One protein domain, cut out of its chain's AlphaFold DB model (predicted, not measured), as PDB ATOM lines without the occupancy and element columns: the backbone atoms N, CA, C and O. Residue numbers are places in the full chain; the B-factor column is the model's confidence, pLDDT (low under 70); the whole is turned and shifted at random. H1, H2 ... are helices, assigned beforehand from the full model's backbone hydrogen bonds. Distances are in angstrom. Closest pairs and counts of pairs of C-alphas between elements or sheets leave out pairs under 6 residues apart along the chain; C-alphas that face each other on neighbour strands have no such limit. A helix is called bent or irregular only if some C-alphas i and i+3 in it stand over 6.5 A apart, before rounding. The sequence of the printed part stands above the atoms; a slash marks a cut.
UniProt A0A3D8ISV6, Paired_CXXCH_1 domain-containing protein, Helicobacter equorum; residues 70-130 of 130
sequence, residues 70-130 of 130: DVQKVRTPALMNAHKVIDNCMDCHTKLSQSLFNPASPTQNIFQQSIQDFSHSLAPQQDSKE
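This is residues 70 to 130 of the 130 residues of the protein "Paired_CXXCH_1 domain-containing protein" of Helicobacter equorum (UniProt A0A3D8ISV6). Going along the printed part from its first residue, you meet a short helix, H1, then a loop that swings out and back into a hairpin of two longer helices, H2 and H3, which makes the body; after H3 a tail without a named element, residues 123 to 130, sticks out from the helices. H1 sits near the last residues of H3. The printed part has 61 residues with three named helices, in the order H1, H2, H3, and no named strand; the class is all helix. The whole is loose, with a radius of gyration of the C-alphas of 13.8 A, and flat, spanning 42 by 31 by 15 A.

Start at H1, residues 71 to 74, which is close to but not clearly touching H3, residues 110 to 122; their closest C-alphas, those of Val 71 and Leu 122, are 6.1 A apart. H1 is apart from H2, residues 85 to 100. H2 and H3 form a helical hairpin and touch, with the C-alphas of His 93 and Ser 119 the closest at 5.3 A. They run opposite ways at a steep tilt of 41 degrees. Every O i to N i+4 pair is within hydrogen-bond range in H3, and 11 of 12 are in H2; H1 is too short for such a pair.

Find C-alpha 71 at (135.511, 145.277, 99.766), where H1 begins; it is neither bent nor irregular, but only just: C-alphas 71 and 74 are 6.1 A apart. H2 runs 23.3 A from C-alpha 85 at (133.211, 138.550, 89.945) to C-alpha 100. H3 runs 18.6 A from C-alpha 110 to C-alpha 122 at (139.179, 140.525, 100.738).

The two C-alphas farthest apart, those of Ala 78 and Ser 105, are 42.6 A from each other. The printed part has no cut, and both links between helices are short. Look in the B-factor column for pLDDT under 70 at residue 70, residues 102 to 108 and residues 124 to 130, the last ending at the chain's last residue; the mean of the printed part is 75.2.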
ATOM      1  N   ASP A  70     138.650 147.928 102.027       63.34
ATOM      2  CA  ASP A  70     137.262 147.562 102.309       63.34
ATOM      3  C   ASP A  70     136.495 147.178 101.035       63.34
ATOM      4  O   ASP A  70     136.034 148.032 100.273       63.34
ATOM      5  N   VAL A  71     136.333 145.867 100.833       73.12
ATOM      6  CA  VAL A  71     135.511 145.277  99.766       73.12
ATOM      7  C   VAL A  71     134.044 145.729  99.848       73.12
ATOM      8  O   VAL A  71     133.342 145.737  98.836       73.12
ATOM      9  N   GLN A  72     133.551 146.147 101.021       75.81
ATOM     10  CA  GLN A  72     132.147 146.525 101.209       75.81
ATOM     11  C   GLN A  72     131.742 147.737 100.365       75.81
ATOM     12  O   GLN A  72     130.585 147.835  99.949       75.81
ATOM     13  N   LYS A  73     132.692 148.613 100.010       74.44
ATOM     14  CA  LYS A  73     132.426 149.812  99.198       74.44
ATOM     15  C   LYS A  73     131.838 149.497  97.822       74.44
ATOM     16  O   LYS A  73     130.983 150.240  97.346       74.44
ATOM     17  N   VAL A  74     132.222 148.373  97.212       73.69
ATOM     18  CA  VAL A  74     131.674 147.939  95.908       73.69
ATOM     19  C   VAL A  74     130.604 146.855  96.033       73.69
ATOM     20  O   VAL A  74     129.989 146.470  95.039       73.69
ATOM     21  N   ARG A  75     130.349 146.371  97.254       76.50
ATOM     22  CA  ARG A  75     129.308 145.377  97.558       76.50
ATOM     23  C   ARG A  75     128.010 145.995  98.069       76.50
ATOM     24  O   ARG A  75     127.126 145.273  98.526       76.50
ATOM     25  N   THR A  76     127.854 147.314  97.971       81.38
ATOM     26  CA  THR A  76     126.564 147.958  98.245       81.38
ATOM     27  C   THR A  76     125.473 147.365  97.338       81.38
ATOM     28  O   THR A  76     125.775 146.964  96.208       81.38
ATOM     29  N   PRO A  77     124.192 147.319  97.760       83.94
ATOM     30  CA  PRO A  77     123.118 146.736  96.946       83.94
ATOM     31  C   PRO A  77     123.020 147.313  95.527       83.94
ATOM     32  O   PRO A  77     122.647 146.605  94.595       83.94
ATOM     33  N   ALA A  78     123.401 148.583  95.354       83.19
ATOM     34  CA  ALA A  78     123.424 149.261  94.064       83.19
ATOM     35  C   ALA A  78     124.544 148.772  93.124       83.19
ATOM     36  O   ALA A  78     124.373 148.807  91.908       83.19
ATOM     37  N   LEU A  79     125.681 148.317  93.664       80.06
ATOM     38  CA  LEU A  79     126.891 147.985  92.897       80.06
ATOM     39  C   LEU A  79     127.193 146.481  92.845       80.06
ATOM     40  O   LEU A  79     127.872 146.029  91.921       80.06
ATOM     41  N   MET A  80     126.667 145.696  93.787       83.19
ATOM     42  CA  MET A  80     127.017 144.285  93.986       83.19
ATOM     43  C   MET A  80     126.789 143.410  92.747       83.19
ATOM     44  O   MET A  80     127.618 142.558  92.439       83.19
ATOM     45  N   ASN A  81     125.700 143.632  92.002       85.56
ATOM     46  CA  ASN A  81     125.419 142.847  90.794       85.56
ATOM     47  C   ASN A  81     126.497 143.032  89.716       85.56
ATOM     48  O   ASN A  81     126.865 142.065  89.054       85.56
ATOM     49  N   ALA A  82     127.025 144.252  89.568       82.31
ATOM     50  CA  ALA A  82     128.079 144.559  88.603       82.31
ATOM     51  C   ALA A  82     129.462 144.055  89.055       82.31
ATOM     52  O   ALA A  82     130.327 143.812  88.221       82.31
ATOM     53  N   HIS A  83     129.655 143.851  90.362       84.69
ATOM     54  CA  HIS A  83     130.939 143.480  90.964       84.69
ATOM     55  C   HIS A  83     130.986 142.033  91.475       84.69
ATOM     56  O   HIS A  83     131.901 141.657  92.204       84.69
ATOM     57  N   LYS A  84     130.034 141.183  91.073       85.69
ATOM     58  CA  LYS A  84     129.920 139.798  91.561       85.69
ATOM     59  C   LYS A  84     131.155 138.929  91.284       85.69
ATOM     60  O   LYS A  84     131.427 138.001  92.036       85.69
ATOM     61  N   VAL A  85     131.942 139.244  90.250       81.88
ATOM     62  CA  VAL A  85     133.211 138.550  89.945       81.88
ATOM     63  C   VAL A  85     134.177 138.525  91.142       81.88
ATOM     64  O   VAL A  85     134.953 137.583  91.293       81.88
ATOM     65  N   ILE A  86     134.071 139.507  92.041       82.25
ATOM     66  CA  ILE A  86     134.899 139.640  93.244       82.25
ATOM     67  C   ILE A  86     134.654 138.491  94.232       82.25
ATOM     68  O   ILE A  86     135.584 138.095  94.932       82.25
ATOM     69  N   ASP A  87     133.465 137.875  94.232       85.00
ATOM     70  CA  ASP A  87     133.163 136.686  95.047       85.00
ATOM     71  C   ASP A  87     134.139 135.539  94.764       85.00
ATOM     72  O   ASP A  87     134.630 134.882  95.682       85.00
ATOM     73  N   ASN A  88     134.469 135.329  93.487       85.56
ATOM     74  CA  ASN A  88     135.381 134.265  93.073       85.56
ATOM     75  C   ASN A  88     136.814 134.551  93.539       85.56
ATOM     76  O   ASN A  88     137.536 133.635  93.938       85.56
ATOM     77  N   CYS A  89     137.216 135.825  93.518       84.50
ATOM     78  CA  CYS A  89     138.507 136.265  94.036       84.50
ATOM     79  C   CYS A  89     138.590 136.007  95.549       84.50
ATOM     80  O   CYS A  89     139.558 135.404  96.013       84.50
ATOM     81  N   MET A  90     137.555 136.403  96.298       85.25
ATOM     82  CA  MET A  90     137.457 136.197  97.747       85.25
ATOM     83  C   MET A  90     137.549 134.715  98.118       85.25
ATOM     84  O   MET A  90     138.359 134.343  98.971       85.25
ATOM     85  N   ASP A  91     136.758 133.863  97.465       88.44
ATOM     86  CA  ASP A  91     136.719 132.428  97.757       88.44
ATOM     87  C   ASP A  91     138.073 131.755  97.489       88.44
ATOM     88  O   ASP A  91     138.611 131.048  98.347       88.44
ATOM     89  N   CYS A  92     138.669 132.019  96.321       89.94
ATOM     90  CA  CYS A  92     139.946 131.420  95.946       89.94
ATOM     91  C   CYS A  92     141.075 131.844  96.894       89.94
ATOM     92  O   CYS A  92     141.792 130.990  97.421       89.94
ATOM     93  N   HIS A  93     141.210 133.146  97.160       86.81
ATOM     94  CA  HIS A  93     142.286 133.659  98.003       86.81
ATOM     95  C   HIS A  93     142.111 133.283  99.479       86.81
ATOM     96  O   HIS A  93     143.104 132.992 100.150       86.81
ATOM     97  N   THR A  94     140.881 133.192  99.988       87.50
ATOM     98  CA  THR A  94     140.628 132.708 101.357       87.50
ATOM     99  C   THR A  94     141.078 131.258 101.519       87.50
ATOM    100  O   THR A  94     141.858 130.950 102.422       87.50
ATOM    101  N   LYS A  95     140.668 130.372 100.601       89.88
ATOM    102  CA  LYS A  95     141.075 128.957 100.609       89.88
ATOM    103  C   LYS A  95     142.582 128.794 100.438       89.88
ATOM    104  O   LYS A  95     143.200 127.985 101.127       89.88
ATOM    105  N   LEU A  96     143.185 129.577  99.542       88.94
ATOM    106  CA  LEU A  96     144.626 129.540  99.311       88.94
ATOM    107  C   LEU A  96     145.401 129.965 100.563       88.94
ATOM    108  O   LEU A  96     146.313 129.251 100.972       88.94
ATOM    109  N   SER A  97     145.005 131.067 101.205       88.00
ATOM    110  CA  SER A  97     145.611 131.526 102.461       88.00
ATOM    111  C   SER A  97     145.551 130.448 103.546       88.00
ATOM    112  O   SER A  97     146.582 130.096 104.116       88.00
ATOM    113  N   GLN A  98     144.384 129.825 103.741       87.19
ATOM    114  CA  GLN A  98     144.205 128.728 104.701       87.19
ATOM    115  C   GLN A  98     145.081 127.508 104.386       87.19
ATOM    116  O   GLN A  98     145.585 126.863 105.299       87.19
ATOM    117  N   SER A  99     145.282 127.190 103.103       86.44
ATOM    118  CA  SER A  99     146.119 126.056 102.691       86.44
ATOM    119  C   SER A  99     147.622 126.297 102.871       86.44
ATOM    120  O   SER A  99     148.383 125.343 103.018       86.44
ATOM    121  N   LEU A 100     148.052 127.562 102.836       82.50
ATOM    122  CA  LEU A 100     149.459 127.958 102.925       82.50
ATOM    123  C   LEU A 100     149.877 128.352 104.346       82.50
ATOM    124  O   LEU A 100     151.064 128.278 104.672       82.50
ATOM    125  N   PHE A 101     148.935 128.779 105.190       76.69
ATOM    126  CA  PHE A 101     149.219 129.158 106.567       76.69
ATOM    127  C   PHE A 101     149.263 127.929 107.475       76.69
ATOM    128  O   PHE A 101     148.259 127.258 107.700       76.69
ATOM    129  N   ASN A 102     150.438 127.665 108.046       68.38
ATOM    130  CA  ASN A 102     150.583 126.724 109.145       68.38
ATOM    131  C   ASN A 102     150.786 127.513 110.451       68.38
ATOM    132  O   ASN A 102     151.870 128.073 110.635       68.38
ATOM    133  N   PRO A 103     149.810 127.525 111.379       65.00
ATOM    134  CA  PRO A 103     149.938 128.240 112.651       65.00
ATOM    135  C   PRO A 103     151.069 127.698 113.544       65.00
ATOM    136  O   PRO A 103     151.473 128.366 114.491       65.00
ATOM    137  N   ALA A 104     151.610 126.511 113.246       64.94
ATOM    138  CA  ALA A 104     152.734 125.912 113.964       64.94
ATOM    139  C   ALA A 104     154.122 126.304 113.409       64.94
ATOM    140  O   ALA A 104     155.132 125.862 113.956       64.94
ATOM    141  N   SER A 105     154.206 127.105 112.335       60.84
ATOM    142  CA  SER A 105     155.477 127.562 111.752       60.84
ATOM    143  C   SER A 105     155.566 129.098 111.759       60.84
ATOM    144  O   SER A 105     154.958 129.749 110.909       60.84
ATOM    145  N   PRO A 106     156.320 129.699 112.702       58.84
ATOM    146  CA  PRO A 106     156.376 131.154 112.878       58.84
ATOM    147  C   PRO A 106     157.175 131.890 111.790       58.84
ATOM    148  O   PRO A 106     157.132 133.114 111.720       58.84
ATOM    149  N   THR A 107     157.895 131.178 110.921       58.19
ATOM    150  CA  THR A 107     158.617 131.771 109.787       58.19
ATOM    151  C   THR A 107     157.796 131.639 108.510       58.19
ATOM    152  O   THR A 107     158.009 130.730 107.705       58.19
ATOM    153  N   GLN A 108     156.851 132.558 108.327       69.12
ATOM    154  CA  GLN A 108     156.209 132.800 107.036       69.12
ATOM    155  C   GLN A 108     157.242 133.436 106.096       69.12
ATOM    156  O   GLN A 108     157.923 134.391 106.474       69.12
ATOM    157  N   ASN A 109     157.391 132.917 104.876       80.94
ATOM    158  CA  ASN A 109     158.152 133.635 103.861       80.94
ATOM    159  C   ASN A 109     157.296 134.773 103.280       80.94
ATOM    160  O   ASN A 109     156.071 134.801 103.416       80.94
ATOM    161  N   ILE A 110     157.961 135.718 102.617       79.81
ATOM    162  CA  ILE A 110     157.341 136.942 102.082       79.81
ATOM    163  C   ILE A 110     156.153 136.629 101.155       79.81
ATOM    164  O   ILE A 110     155.186 137.385 101.110       79.81
ATOM    165  N   PHE A 111     156.187 135.497 100.447       81.50
ATOM    166  CA  PHE A 111     155.088 135.082  99.585       81.50
ATOM    167  C   PHE A 111     153.852 134.645 100.383       81.50
ATOM    168  O   PHE A 111     152.752 135.081 100.047       81.50
ATOM    169  N   GLN A 112     153.990 133.837 101.444       83.81
ATOM    170  CA  GLN A 112     152.812 133.457 102.239       83.81
ATOM    171  C   GLN A 112     152.208 134.647 102.983       83.81
ATOM    172  O   GLN A 112     150.983 134.768 103.007       83.81
ATOM    173  N   GLN A 113     153.050 135.551 103.495       82.31
ATOM    174  CA  GLN A 113     152.586 136.796 104.108       82.31
ATOM    175  C   GLN A 113     151.781 137.634 103.106       82.31
ATOM    176  O   GLN A 113     150.657 138.025 103.392       82.31
ATOM    177  N   SER A 114     152.300 137.816 101.887       79.62
ATOM    178  CA  SER A 114     151.604 138.566 100.835       79.62
ATOM    179  C   SER A 114     150.241 137.963 100.471       79.62
ATOM    180  O   SER A 114     149.295 138.713 100.227       79.62
ATOM    181  N   ILE A 115     150.116 136.631 100.442       83.94
ATOM    182  CA  ILE A 115     148.827 135.971 100.199       83.94
ATOM    183  C   ILE A 115     147.874 136.179 101.379       83.94
ATOM    184  O   ILE A 115     146.706 136.478 101.150       83.94
ATOM    185  N   GLN A 116     148.344 136.060 102.623       83.50
ATOM    186  CA  GLN A 116     147.518 136.309 103.809       83.50
ATOM    187  C   GLN A 116     146.998 137.736 103.871       83.50
ATOM    188  O   GLN A 116     145.791 137.921 104.015       83.50
ATOM    189  N   ASP A 117     147.881 138.719 103.703       79.81
ATOM    190  CA  ASP A 117     147.520 140.133 103.750       79.81
ATOM    191  C   ASP A 117     146.425 140.434 102.725       79.81
ATOM    192  O   ASP A 117     145.398 141.027 103.055       79.81
ATOM    193  N   PHE A 118     146.588 139.927 101.498       79.38
ATOM    194  CA  PHE A 118     145.604 140.100 100.436       79.38
ATOM    195  C   PHE A 118     144.284 139.351 100.690       79.38
ATOM    196  O   PHE A 118     143.212 139.866 100.368       79.38
ATOM    197  N   SER A 119     144.320 138.161 101.292       83.31
ATOM    198  CA  SER A 119     143.100 137.421 101.639       83.31
ATOM    199  C   SER A 119     142.320 138.077 102.778       83.31
ATOM    200  O   SER A 119     141.095 138.139 102.714       83.31
ATOM    201  N   HIS A 120     143.003 138.613 103.792       80.44
ATOM    202  CA  HIS A 120     142.374 139.378 104.879       80.44
ATOM    203  C   HIS A 120     141.682 140.636 104.353       80.44
ATOM    204  O   HIS A 120     140.546 140.937 104.701       80.44
ATOM    205  N   SER A 121     142.369 141.314 103.449       74.75
ATOM    206  CA  SER A 121     141.911 142.433 102.633       74.75
ATOM    207  C   SER A 121     140.585 142.201 101.897       74.75
ATOM    208  O   SER A 121     139.793 143.124 101.701       74.75
ATOM    209  N   LEU A 122     140.361 140.958 101.471       75.00
ATOM    210  CA  LEU A 122     139.179 140.525 100.738       75.00
ATOM    211  C   LEU A 122     138.048 140.064 101.663       75.00
ATOM    212  O   LEU A 122     136.895 140.033 101.238       75.00
ATOM    213  N   ALA A 123     138.354 139.698 102.909       71.19
ATOM    214  CA  ALA A 123     137.348 139.297 103.876       71.19
ATOM    215  C   ALA A 123     136.528 140.519 104.337       71.19
ATOM    216  O   ALA A 123     137.087 141.604 104.521       71.19
ATOM    217  N   PRO A 124     135.208 140.366 104.566       62.34
ATOM    218  CA  PRO A 124     134.434 141.377 105.275       62.34
ATOM    219  C   PRO A 124     135.117 141.660 106.615       62.34
ATOM    220  O   PRO A 124     135.264 140.746 107.427       62.34
ATOM    221  N   GLN A 125     135.558 142.898 106.843       54.53
ATOM    222  CA  GLN A 125     136.069 143.293 108.150       54.53
ATOM    223  C   GLN A 125     134.896 143.179 109.135       54.53
ATOM    224  O   GLN A 125     133.892 143.875 108.987       54.53
ATOM    225  N   GLN A 126     134.968 142.262 110.104       43.72
ATOM    226  CA  GLN A 126     134.126 142.392 111.287       43.72
ATOM    227  C   GLN A 126     134.673 143.599 112.037       43.72
ATOM    228  O   GLN A 126     135.826 143.557 112.468       43.72
ATOM    229  N   ASP A 127     133.873 144.658 112.167       39.53
ATOM    230  CA  ASP A 127     134.151 145.709 113.140       39.53
ATOM    231  C   ASP A 127     134.519 145.027 114.458       39.53
ATOM    232  O   ASP A 127     133.748 144.224 115.001       39.53
ATOM    233  N   SER A 128     135.727 145.307 114.939       32.88
ATOM    234  CA  SER A 128     136.127 145.001 116.298       32.88
ATOM    235  C   SER A 128     135.120 145.679 117.217       32.88
ATOM    236  O   SER A 128     135.182 146.881 117.472       32.88
ATOM    237  N   LYS A 129     134.147 144.905 117.685       33.66
ATOM    238  CA  LYS A 129     133.421 145.235 118.893       33.66
ATOM    239  C   LYS A 129     134.420 145.057 120.031       33.66
ATOM    240  O   LYS A 129     134.630 143.920 120.437       33.66
ATOM    241  N   GLU A 130     135.052 146.161 120.431       29.83
ATOM    242  CA  GLU A 130     135.460 146.571 121.793       29.83
ATOM    243  C   GLU A 130     136.502 147.695 121.759       29.83
ATOM    244  O   GLU A 130     137.532 147.550 121.062       29.83
TER     245      GLU A 130